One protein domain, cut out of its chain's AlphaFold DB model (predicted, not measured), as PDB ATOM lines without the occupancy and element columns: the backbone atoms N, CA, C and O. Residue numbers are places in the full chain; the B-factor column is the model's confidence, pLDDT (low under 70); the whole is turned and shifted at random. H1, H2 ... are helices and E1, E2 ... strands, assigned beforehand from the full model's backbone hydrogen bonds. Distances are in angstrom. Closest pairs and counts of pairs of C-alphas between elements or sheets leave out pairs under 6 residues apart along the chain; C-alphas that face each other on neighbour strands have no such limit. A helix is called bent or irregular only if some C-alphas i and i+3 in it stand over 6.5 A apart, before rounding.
ATOM      1  N   PHE A   2      81.100  35.827  -9.499       87.06
ATOM      2  CA  PHE A   2      80.136  34.990 -10.199       87.06
ATOM      3  C   PHE A   2      79.569  33.986  -9.204       87.06
ATOM      4  O   PHE A   2      80.308  33.482  -8.369       87.06
ATOM      5  N   LEU A   3      78.279  33.691  -9.296       88.44
ATOM      6  CA  LEU A   3      77.663  32.621  -8.522       88.44
ATOM      7  C   LEU A   3      77.314  31.497  -9.490       88.44
ATOM      8  O   LEU A   3      76.412  31.646 -10.315       88.44
ATOM      9  N   LEU A   4      78.076  30.411  -9.442       90.50
ATOM     10  CA  LEU A   4      77.978  29.334 -10.421       90.50
ATOM     11  C   LEU A   4      77.247  28.147  -9.813       90.50
ATOM     12  O   LEU A   4      77.567  27.725  -8.709       90.50
ATOM     13  N   ARG A   5      76.250  27.636 -10.529       92.00
ATOM     14  CA  ARG A   5      75.465  26.474 -10.101       92.00
ATOM     15  C   ARG A   5      76.178  25.191 -10.495       92.00
ATOM     16  O   ARG A   5      76.681  25.101 -11.615       92.00
ATOM     17  N   PHE A   6      76.176  24.217  -9.597       92.44
ATOM     18  CA  PHE A   6      76.665  22.868  -9.856       92.44
ATOM     19  C   PHE A   6      75.868  21.843  -9.041       92.44
ATOM     20  O   PHE A   6      75.111  22.209  -8.142       92.44
ATOM     21  N   GLU A   7      76.013  20.571  -9.395       92.62
ATOM     22  CA  GLU A   7      75.431  19.439  -8.671       92.62
ATOM     23  C   GLU A   7      76.530  18.793  -7.822       92.62
ATOM     24  O   GLU A   7      77.612  18.514  -8.344       92.62
ATOM     25  N   THR A   8      76.283  18.622  -6.523       92.25
ATOM     26  CA  THR A   8      77.225  17.988  -5.592       92.25
ATOM     27  C   THR A   8      77.269  16.475  -5.794       92.25
ATOM     28  O   THR A   8      76.406  15.894  -6.454       92.25
ATOM     29  N   ASP A  38      92.018  22.709   6.858       91.31
ATOM     30  CA  ASP A  38      93.096  21.998   6.155       91.31
ATOM     31  C   ASP A  38      93.647  22.853   4.986       91.31
ATOM     32  O   ASP A  38      92.873  23.371   4.168       91.31
ATOM     33  N   PRO A  39      94.971  23.080   4.921       91.00
ATOM     34  CA  PRO A  39      95.562  23.996   3.951       91.00
ATOM     35  C   PRO A  39      95.467  23.483   2.509       91.00
ATOM     36  O   PRO A  39      95.287  24.295   1.600       91.00
ATOM     37  N   VAL A  40      95.532  22.165   2.297       94.44
ATOM     38  CA  VAL A  40      95.490  21.546   0.966       94.44
ATOM     39  C   VAL A  40      94.102  21.719   0.357       94.44
ATOM     40  O   VAL A  40      93.967  22.214  -0.765       94.44
ATOM     41  N   PHE A  41      93.048  21.400   1.109       94.50
ATOM     42  CA  PHE A  41      91.678  21.563   0.623       94.50
ATOM     43  C   PHE A  41      91.254  23.033   0.545       94.50
ATOM     44  O   PHE A  41      90.504  23.400  -0.360       94.50
ATOM     45  N   ASN A  42      91.782  23.917   1.396       92.50
ATOM     46  CA  ASN A  42      91.579  25.358   1.215       92.50
ATOM     47  C   ASN A  42      92.183  25.861  -0.101       92.50
ATOM     48  O   ASN A  42      91.495  26.543  -0.863       92.50
ATOM     49  N   ALA A  43      93.429  25.481  -0.396       93.25
ATOM     50  CA  ALA A  43      94.080  25.836  -1.652       93.25
ATOM     51  C   ALA A  43      93.305  25.288  -2.859       93.25
ATOM     52  O   ALA A  43      93.079  26.021  -3.820       93.25
ATOM     53  N   ALA A  44      92.819  24.044  -2.785       95.75
ATOM     54  CA  ALA A  44      91.993  23.431  -3.825       95.75
ATOM     55  C   ALA A  44      90.685  24.192  -4.078       95.75
ATOM     56  O   ALA A  44      90.313  24.461  -5.228       95.75
ATOM     57  N   ARG A  45      89.985  24.572  -3.004       93.94
ATOM     58  CA  ARG A  45      88.734  25.331  -3.080       93.94
ATOM     59  C   ARG A  45      88.943  26.700  -3.717       93.94
ATOM     60  O   ARG A  45      88.160  27.097  -4.577       93.94
ATOM     61  N   ASP A  46      89.996  27.408  -3.330       92.56
ATOM     62  CA  ASP A  46      90.281  28.739  -3.864       92.56
ATOM     63  C   ASP A  46      90.760  28.679  -5.308       92.56
ATOM     64  O   ASP A  46      90.215  29.378  -6.165       92.56
ATOM     65  N   TRP A  47      91.703  27.788  -5.604       95.12
ATOM     66  CA  TRP A  47      92.206  27.564  -6.953       95.12
ATOM     67  C   TRP A  47      91.083  27.224  -7.933       95.12
ATOM     68  O   TRP A  47      90.951  27.868  -8.980       95.12
ATOM     69  N   SER A  48      90.227  26.263  -7.569       95.75
ATOM     70  CA  SER A  48      89.118  25.855  -8.430       95.75
ATOM     71  C   SER A  48      88.170  27.019  -8.690       95.75
ATOM     72  O   SER A  48      87.738  27.222  -9.824       95.75
ATOM     73  N   CYS A  49      87.906  27.846  -7.680       94.12
ATOM     74  CA  CYS A  49      87.023  28.994  -7.819       94.12
ATOM     75  C   CYS A  49      87.625  30.132  -8.654       94.12
ATOM     76  O   CYS A  49      86.930  30.726  -9.484       94.12
ATOM     77  N   ILE A  50      88.919  30.418  -8.490       94.44
ATOM     78  CA  ILE A  50      89.639  31.406  -9.305       94.44
ATOM     79  C   ILE A  50      89.545  31.016 -10.779       94.44
ATOM     80  O   ILE A  50      89.093  31.820 -11.596       94.44
ATOM     81  N   LEU A  51      89.884  29.773 -11.126       95.69
ATOM     82  CA  LEU A  51      89.834  29.319 -12.516       95.69
ATOM     83  C   LEU A  51      88.409  29.251 -13.062       95.69
ATOM     84  O   LEU A  51      88.168  29.611 -14.215       95.69
ATOM     85  N   GLN A  52      87.437  28.884 -12.230       95.00
ATOM     86  CA  GLN A  52      86.041  28.812 -12.643       95.00
ATOM     87  C   GLN A  52      85.461  30.191 -13.019       95.00
ATOM     88  O   GLN A  52      84.543  30.298 -13.845       95.00
ATOM     89  N   SER A  53      86.033  31.261 -12.458       93.50
ATOM     90  CA  SER A  53      85.673  32.644 -12.778       93.50
ATOM     91  C   SER A  53      86.161  33.122 -14.154       93.50
ATOM     92  O   SER A  53      85.737  34.188 -14.606       93.50
ATOM     93  N   LEU A  54      87.009  32.345 -14.843       92.38
ATOM     94  CA  LEU A  54      87.503  32.705 -16.167       92.38
ATOM     95  C   LEU A  54      86.366  32.690 -17.211       92.38
ATOM     96  O   LEU A  54      85.587  31.725 -17.305       92.38
ATOM     97  N   PRO A  55      86.251  33.750 -18.032       90.56
ATOM     98  CA  PRO A  55      85.283  33.787 -19.117       90.56
ATOM     99  C   PRO A  55      85.664  32.778 -20.205       90.56
ATOM    100  O   PRO A  55      86.837  32.545 -20.475       90.56
ATOM    101  N   GLY A  56      84.660  32.172 -20.843       90.88
ATOM    102  CA  GLY A  56      84.889  31.252 -21.963       90.88
ATOM    103  C   GLY A  56      85.501  29.898 -21.589       90.88
ATOM    104  O   GLY A  56      85.849  29.141 -22.489       90.88
ATOM    105  N   LEU A  57      85.607  29.568 -20.293       94.88
ATOM    106  CA  LEU A  57      86.130  28.270 -19.867       94.88
ATOM    107  C   LEU A  57      85.308  27.109 -20.479       94.88
ATOM    108  O   LEU A  57      84.074  27.132 -20.343       94.88
ATOM    109  N   PRO A  58      85.959  26.112 -21.116       96.44
ATOM    110  CA  PRO A  58      85.301  24.931 -21.674       96.44
ATOM    111  C   PRO A  58      84.436  24.200 -20.648       96.44
ATOM    112  O   PRO A  58      84.759  24.166 -19.459       96.44
ATOM    113  N   LYS A  59      83.341  23.584 -21.108       95.00
ATOM    114  CA  LYS A  59      82.374  22.899 -20.234       95.00
ATOM    115  C   LYS A  59      83.037  21.794 -19.410       95.00
ATOM    116  O   LYS A  59      82.718  21.638 -18.237       95.00
ATOM    117  N   GLU A  60      83.950  21.050 -20.016       95.38
ATOM    118  CA  GLU A  60      84.675  19.946 -19.391       95.38
ATOM    119  C   GLU A  60      85.509  20.451 -18.214       95.38
ATOM    120  O   GLU A  60      85.416  19.910 -17.119       95.38
ATOM    121  N   LEU A  61      86.241  21.552 -18.406       96.56
ATOM    122  CA  LEU A  61      86.979  22.197 -17.323       96.56
ATOM    123  C   LEU A  61      86.045  22.741 -16.245       96.56
ATOM    124  O   LEU A  61      86.338  22.583 -15.064       96.56
ATOM    125  N   ARG A  62      84.894  23.313 -16.624       95.56
ATOM    126  CA  ARG A  62      83.914  23.778 -15.633       95.56
ATOM    127  C   ARG A  62      83.420  22.664 -14.730       95.56
ATOM    128  O   ARG A  62      83.221  22.905 -13.542       95.56
ATOM    129  N   TRP A  63      83.213  21.480 -15.295       94.88
ATOM    130  CA  TRP A  63      82.803  20.307 -14.541       94.88
ATOM    131  C   TRP A  63      83.909  19.844 -13.591       94.88
ATOM    132  O   TRP A  63      83.649  19.719 -12.402       94.88
ATOM    133  N   ILE A  64      85.149  19.706 -14.070       97.19
ATOM    134  CA  ILE A  64      86.286  19.300 -13.227       97.19
ATOM    135  C   ILE A  64      86.514  20.277 -12.067       97.19
ATOM    136  O   ILE A  64      86.689  19.852 -10.929       97.19
ATOM    137  N   LEU A  65      86.465  21.586 -12.320       97.06
ATOM    138  CA  LEU A  65      86.653  22.588 -11.268       97.06
ATOM    139  C   LEU A  65      85.507  22.588 -10.250       97.06
ATOM    140  O   LEU A  65      85.764  22.781  -9.064       97.06
ATOM    141  N   ALA A  66      84.266  22.338 -10.677       96.38
ATOM    142  CA  ALA A  66      83.146  22.162  -9.752       96.38
ATOM    143  C   ALA A  66      83.329  20.908  -8.880       96.38
ATOM    144  O   ALA A  66      83.116  20.971  -7.674       96.38
ATOM    145  N   THR A  67      83.808  19.805  -9.461       96.69
ATOM    146  CA  THR A  67      84.136  18.567  -8.737       96.69
ATOM    147  C   THR A  67      85.221  18.790  -7.681       96.69
ATOM    148  O   THR A  67      85.070  18.360  -6.540       96.69
ATOM    149  N   VAL A  68      86.303  19.497  -8.029       97.62
ATOM    150  CA  VAL A  68      87.370  19.853  -7.074       97.62
ATOM    151  C   VAL A  68      86.831  20.745  -5.960       97.62
ATOM    152  O   VAL A  68      87.160  20.539  -4.793       97.62
ATOM    153  N   TYR A  69      85.993  21.722  -6.307       95.88
ATOM    154  CA  TYR A  69      85.383  22.612  -5.329       95.88
ATOM    155  C   TYR A  69      84.495  21.855  -4.337       95.88
ATOM    156  O   TYR A  69      84.589  22.099  -3.135       95.88
ATOM    157  N   ASP A  70      83.659  20.932  -4.820       96.38
ATOM    158  CA  ASP A  70      82.784  20.126  -3.967       96.38
ATOM    159  C   ASP A  70      83.590  19.212  -3.045       96.38
ATOM    160  O   ASP A  70      83.385  19.211  -1.833       96.38
ATOM    161  N   LEU A  71      84.589  18.515  -3.602       96.31
ATOM    162  CA  LEU A  71      85.507  17.675  -2.835       96.31
ATOM    163  C   LEU A  71      86.164  18.466  -1.699       96.31
ATOM    164  O   LEU A  71      86.176  18.018  -0.553       96.31
ATOM    165  N   ALA A  72      86.675  19.656  -2.007       95.38
ATOM    166  CA  ALA A  72      87.283  20.525  -1.014       95.38
ATOM    167  C   ALA A  72      86.274  20.989   0.044       95.38
ATOM    168  O   ALA A  72      86.588  20.979   1.231       95.38
ATOM    169  N   CYS A  73      85.051  21.349  -0.352       93.25
ATOM    170  CA  CYS A  73      83.999  21.723   0.592       93.25
ATOM    171  C   CYS A  73      83.632  20.580   1.542       93.25
ATOM    172  O   CYS A  73      83.418  20.841   2.721       93.25
ATOM    173  N   ILE A  74      83.570  19.333   1.063       94.19
ATOM    174  CA  ILE A  74      83.296  18.163   1.910       94.19
ATOM    175  C   ILE A  74      84.430  17.962   2.913       94.19
ATOM    176  O   ILE A  74      84.161  17.845   4.102       94.19
ATOM    177  N   MET A  75      85.681  17.983   2.453       95.44
ATOM    178  CA  MET A  75      86.848  17.772   3.317       95.44
ATOM    179  C   MET A  75      87.066  18.897   4.328       95.44
ATOM    180  O   MET A  75      87.632  18.682   5.396       95.44
ATOM    181  N   LEU A  76      86.590  20.105   4.041       93.94
ATOM    182  CA  LEU A  76      86.685  21.217   4.980       93.94
ATOM    183  C   LEU A  76      85.596  21.203   6.060       93.94
ATOM    184  O   LEU A  76      85.708  21.982   7.004       93.94
ATOM    185  N   ARG A  77      84.576  20.337   5.980       91.81
ATOM    186  CA  ARG A  77      83.532  20.243   7.017       91.81
ATOM    187  C   ARG A  77      84.135  19.848   8.365       91.81
ATOM    188  O   ARG A  77      85.038  19.023   8.422       91.81
ATOM    189  N   ALA A  78      83.601  20.409   9.452       88.25
ATOM    190  CA  ALA A  78      84.104  20.207  10.817       88.25
ATOM    191  C   ALA A  78      84.115  18.744  11.310       88.25
ATOM    192  O   ALA A  78      84.761  18.452  12.312       88.25
ATOM    193  N   ASP A  79      83.386  17.846  10.648       89.56
ATOM    194  CA  ASP A  79      83.334  16.412  10.934       89.56
ATOM    195  C   ASP A  79      84.364  15.584  10.147       89.56
ATOM    196  O   ASP A  79      84.486  14.388  10.397       89.56
ATOM    197  N   SER A  80      85.116  16.198   9.228       90.00
ATOM    198  CA  SER A  80      86.235  15.548   8.541       90.00
ATOM    199  C   SER A  80      87.498  15.619   9.394       90.00
ATOM    200  O   SER A  80      87.905  16.695   9.829       90.00
ATOM    201  N   ASP A  81      88.131  14.478   9.628       90.56
ATOM    202  CA  ASP A  81      89.388  14.387  10.365       90.56
ATOM    203  C   ASP A  81      90.603  14.278   9.430       90.56
ATOM    204  O   ASP A  81      90.491  14.233   8.202       90.56
ATOM    205  N   GLU A  82      91.792  14.268  10.033       91.00
ATOM    206  CA  GLU A  82      93.063  14.183   9.312       91.00
ATOM    207  C   GLU A  82      93.180  12.882   8.493       91.00
ATOM    208  O   GLU A  82      93.694  12.899   7.372       91.00
ATOM    209  N   ASP A  83      92.652  11.764   8.999       93.75
ATOM    210  CA  ASP A  83      92.661  10.484   8.284       93.75
ATOM    211  C   ASP A  83      91.803  10.557   7.010       93.75
ATOM    212  O   ASP A  83      92.234  10.112   5.938       93.75
ATOM    213  N   ALA A  84      90.618  11.172   7.085       93.44
ATOM    214  CA  ALA A  84      89.779  11.435   5.920       93.44
ATOM    215  C   ALA A  84      90.487  12.344   4.902       93.44
ATOM    216  O   ALA A  84      90.447  12.075   3.696       93.44
ATOM    217  N   HIS A  85      91.192  13.380   5.367       93.81
ATOM    218  CA  HIS A  85      91.981  14.261   4.501       93.81
ATOM    219  C   HIS A  85      93.051  13.489   3.737       93.81
ATOM    220  O   HIS A  85      93.115  13.588   2.508       93.81
ATOM    221  N   TRP A  86      93.854  12.680   4.429       93.50
ATOM    222  CA  TRP A  86      94.879  11.847   3.799       93.50
ATOM    223  C   TRP A  86      94.291  10.851   2.803       93.50
ATOM    224  O   TRP A  86      94.835  10.692   1.708       93.50
ATOM    225  N   ALA A  87      93.156  10.232   3.133       95.06
ATOM    226  CA  ALA A  87      92.476   9.292   2.247       95.06
ATOM    227  C   ALA A  87      91.971   9.948   0.949       95.06
ATOM    228  O   ALA A  87      91.925   9.294  -0.096       95.06
ATOM    229  N   MET A  88      91.622  11.238   0.988       95.56
ATOM    230  CA  MET A  88      91.071  11.962  -0.161       95.56
ATOM    231  C   MET A  88      92.105  12.743  -0.982       95.56
ATOM    232  O   MET A  88      91.822  13.094  -2.130       95.56
ATOM    233  N   ARG A  89      93.325  12.963  -0.476       95.38
ATOM    234  CA  ARG A  89      94.418  13.599  -1.243       95.38
ATOM    235  C   ARG A  89      94.721  12.909  -2.586       95.38
ATOM    236  O   ARG A  89      94.854  13.628  -3.575       95.38
ATOM    237  N   PRO A  90      94.761  11.565  -2.698       96.69
ATOM    238  CA  PRO A  90      94.941  10.902  -3.992       96.69
ATOM    239  C   PRO A  90      93.835  11.227  -5.005       96.69
ATOM    240  O   PRO A  90      94.112  11.380  -6.194       96.69
ATOM    241  N   TRP A  91      92.588  11.385  -4.545       96.75
ATOM    242  CA  TRP A  91      91.474  11.791  -5.405       96.75
ATOM    243  C   TRP A  91      91.620  13.233  -5.879       96.75
ATOM    244  O   TRP A  91      91.384  13.516  -7.051       96.75
ATOM    245  N   LEU A  92      92.053  14.135  -4.997       97.75
ATOM    246  CA  LEU A  92      92.360  15.510  -5.378       97.75
ATOM    247  C   LEU A  92      93.489  15.557  -6.423       97.75
ATOM    248  O   LEU A  92      93.334  16.218  -7.448       97.75
ATOM    249  N   SER A  93      94.561  14.786  -6.215       97.50
ATOM    250  CA  SER A  93      95.669  14.652  -7.172       97.50
ATOM    251  C   SER A  93      95.194  14.163  -8.536       97.50
ATOM    252  O   SER A  93      95.576  14.721  -9.558       97.50
ATOM    253  N   HIS A  94      94.314  13.159  -8.565       97.50
ATOM    254  CA  HIS A  94      93.751  12.664  -9.815       97.50
ATOM    255  C   HIS A  94      93.005  13.765 -10.582       97.50
ATOM    256  O   HIS A  94      93.195  13.927 -11.788       97.50
ATOM    257  N   TRP A  95      92.170  14.551  -9.896       98.06
ATOM    258  CA  TRP A  95      91.442  15.644 -10.540       98.06
ATOM    259  C   TRP A  95      92.355  16.773 -11.014       98.06
ATOM    260  O   TRP A  95      92.072  17.383 -12.046       98.06
ATOM    261  N   TYR A  96      93.458  17.024 -10.310       98.12
ATOM    262  CA  TYR A  96      94.500  17.954 -10.742       98.12
ATOM    263  C   TYR A  96      95.178  17.498 -12.033       98.12
ATOM    264  O   TYR A  96      95.237  18.281 -12.980       98.12
ATOM    265  N   ASP A  97      95.572  16.227 -12.130       98.12
ATOM    266  CA  ASP A  97      96.156  15.670 -13.355       98.12
ATOM    267  C   ASP A  97      95.193  15.800 -14.546       98.12
ATOM    268  O   ASP A  97      95.578  16.205 -15.647       98.12
ATOM    269  N   VAL A  98      93.907  15.504 -14.326       98.19
ATOM    270  CA  VAL A  98      92.866  15.659 -15.354       98.19
ATOM    271  C   VAL A  98      92.709  17.127 -15.762       98.19
ATOM    272  O   VAL A  98      92.607  17.419 -16.957       98.19
ATOM    273  N   ALA A  99      92.704  18.058 -14.806       98.00
ATOM    274  CA  ALA A  99      92.607  19.487 -15.088       98.00
ATOM    275  C   ALA A  99      93.807  19.986 -15.907       98.00
ATOM    276  O   ALA A  99      93.601  20.650 -16.923       98.00
ATOM    277  N   ASP A 100      95.032  19.609 -15.536       98.00
ATOM    278  CA  ASP A 100      96.266  20.001 -16.227       98.00
ATOM    279  C   ASP A 100      96.305  19.497 -17.677       98.00
ATOM    280  O   ASP A 100      96.633  20.255 -18.596       98.00
ATOM    281  N   ILE A 101      95.873  18.254 -17.922       98.25
ATOM    282  CA  ILE A 101      95.722  17.712 -19.284       98.25
ATOM    283  C   ILE A 101      94.736  18.558 -20.102       98.25
ATOM    284  O   ILE A 101      94.978  18.845 -21.281       98.25
ATOM    285  N   LEU A 102      93.618  18.969 -19.501       97.94
ATOM    286  CA  LEU A 102      92.622  19.796 -20.178       97.94
ATOM    287  C   LEU A 102      93.128  21.225 -20.411       97.94
ATOM    288  O   LEU A 102      92.909  21.757 -21.500       97.94
ATOM    289  N   PHE A 103      93.838  21.842 -19.464       97.69
ATOM    290  CA  PHE A 103      94.446  23.159 -19.675       97.69
ATOM    291  C   PHE A 103      95.426  23.140 -20.840       97.69
ATOM    292  O   PHE A 103      95.334  24.003 -21.716       97.69
ATOM    293  N   LEU A 104      96.279  22.114 -20.917       97.62
ATOM    294  CA  LEU A 104      97.186  21.922 -22.043       97.62
ATOM    295  C   LEU A 104      96.414  21.784 -23.363       97.62
ATOM    296  O   LEU A 104      96.726  22.466 -24.339       97.62
ATOM    297  N   LYS A 105      95.371  20.946 -23.389       97.88
ATOM    298  CA  LYS A 105      94.534  20.720 -24.578       97.88
ATOM    299  C   LYS A 105      93.864  22.000 -25.087       97.88
ATOM    300  O   LYS A 105      93.777  22.196 -26.297       97.88
ATOM    301  N   TYR A 106      93.366  22.843 -24.185       97.06
ATOM    302  CA  TYR A 106      92.662  24.083 -24.531       97.06
ATOM    303  C   TYR A 106      93.576  25.318 -24.564       97.06
ATOM    304  O   TYR A 106      93.078  26.426 -24.763       97.06
ATOM    305  N   ASN A 107      94.894  25.140 -24.409       96.31
ATOM    306  CA  ASN A 107      95.892  26.212 -24.373       96.31
ATOM    307  C   ASN A 107      95.571  27.303 -23.329       96.31
ATOM    308  O   ASN A 107      95.687  28.502 -23.593       96.31
ATOM    309  N   ILE A 108      95.123  26.878 -22.146       96.38
ATOM    310  CA  ILE A 108      94.842  27.755 -21.007       96.38
ATOM    311  C   ILE A 108      96.099  27.797 -20.127       96.38
ATOM    312  O   ILE A 108      96.561  26.741 -19.701       96.38
ATOM    313  N   PRO A 109      96.662  28.982 -19.826       94.88
ATOM    314  CA  PRO A 109      97.885  29.110 -19.035       94.88
ATOM    315  C   PRO A 109      97.585  28.984 -17.533       94.88
ATOM    316  O   PRO A 109      97.699  29.950 -16.779       94.88
ATOM    317  N   ALA A 110      97.158  27.800 -17.107       95.12
ATOM    318  CA  ALA A 110      96.866  27.462 -15.720       95.12
ATOM    319  C   ALA A 110      97.483  26.105 -15.367       95.12
ATOM    320  O   ALA A 110      97.733  25.282 -16.246       95.12
ATOM    321  N   ARG A 111      97.724  25.896 -14.073       95.75
ATOM    322  CA  ARG A 111      98.204  24.635 -13.511       95.75
ATOM    323  C   ARG A 111      97.565  24.407 -12.150       95.75
ATOM    324  O   ARG A 111      97.263  25.383 -11.451       95.75
ATOM    325  N   ALA A 112      97.345  23.153 -11.793       96.06
ATOM    326  CA  ALA A 112      96.946  22.768 -10.453       96.06
ATOM    327  C   ALA A 112      98.009  23.132  -9.389       96.06
ATOM    328  O   ALA A 112      99.200  23.192  -9.712       96.06
ATOM    329  N   PRO A 113      97.602  23.407  -8.134       94.69
ATOM    330  CA  PRO A 113      98.521  23.595  -7.015       94.69
ATOM    331  C   PRO A 113      99.255  22.302  -6.654       94.69
ATOM    332  O   PRO A 113      98.728  21.207  -6.854       94.69
ATOM    333  N   ASP A 114     100.427  22.442  -6.039       88.56
ATOM    334  CA  ASP A 114     101.117  21.315  -5.412       88.56
ATOM    335  C   ASP A 114     100.359  20.858  -4.148       88.56
ATOM    336  O   ASP A 114      99.689  21.653  -3.482       88.56
ATOM    337  N   LEU A 115     100.441  19.560  -3.844       84.25
ATOM    338  CA  LEU A 115      99.765  18.923  -2.702       84.25
ATOM    339  C   LEU A 115     100.683  18.704  -1.486       84.25
ATOM    340  O   LEU A 115     100.239  18.103  -0.503       84.25
ATOM    341  N   ASP A 116     101.932  19.166  -1.583       68.00
ATOM    342  CA  ASP A 116     102.992  19.005  -0.578       68.00
ATOM    343  C   ASP A 116     102.906  20.041   0.556       68.00
ATOM    344  O   ASP A 116     102.693  21.246   0.272       68.00
TER     345      ASP A 116
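Overview. This is residues 2 to 8 and 38 to 116 of the 116 residues of an uncharacterized protein of Fusarium pseudograminearum (strain CS3096) (UniProt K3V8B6). Three helices, H1, H2 and H3, run up and down in a short bundle, with H2 at the corner of a triangle and touching both of the others, while H1 and H3 are near each other. One strand, E1, crosses the outside of H2, and the tail, residues 107 to 116, folds back along H3. The printed part has 86 residues, with one named strand and then three named helices, in the order E1, H1, H2, H3; the class is mostly helix, and E1 pairs with no named strand. The whole is compact, with a radius of gyration of the C-alphas of 12.6 A, and it spans 36 by 27 by 17 A.

Along the chain. E1 is residues 2 to 7, 16.3 A from first to last C-alpha, and begins with C-alpha 2 at (80.136, 34.990, -10.199). After the cut, H1 is residues 39 to 52, 19.7 A long, with C-alpha 39 at (95.562, 23.996, 3.951). H2 is residues 59 to 75, 24.5 A long. H3 is residues 82 to 106, the longest helix at 35.3 A, and ends with C-alpha 106 at (92.662, 24.083, -24.531). H3 has a kink of 34 degrees near residue 89, and it is irregular, but only just: C-alphas 87 and 90 are 6.9 A apart.

Arrangement. H1, H2 and H3 form a bundle, up and down, each running against the one before it. H1 and H2 touch and form a helical hairpin; their closest C-alphas, those of Phe 41 and Ala 72, are 4.8 A apart. They run opposite ways at a shallow tilt of 27 degrees. H2 and H3 touch and form a second helical hairpin; their closest C-alphas, those of Met 75 and His 85, are 6.3 A apart. They run opposite ways at a shallow tilt of 13 degrees. H1 and H3 are near each other, with 11 pairs of C-alphas within 10 A. E1 and H2 have 1 pair of C-alphas within 8 A, those of Phe 6 and Ala 66, 6.5 A apart. E1 and H3 are apart; E1 and H1 are only just apart, their closest C-alphas being 8.4 A from each other. In H1 and H2 every O i to N i+4 pair is within hydrogen-bond range; in H3 it is 19 of 21.

Size, cuts and confidence. The two C-alphas farthest apart, those of Asp 79 and Asn 107, are 38.7 A apart. Residues 9 to 37 are not printed, and C-alphas 8 and 38 stand 20.1 A apart across this cut, which falls between E1 and H1. The links from H1 to H2 and from H2 to H3 are short, with 6 residues each. The mean pLDDT of the printed part is 94.2, and one residue is under 70, Asp 116, the last residue of the chain.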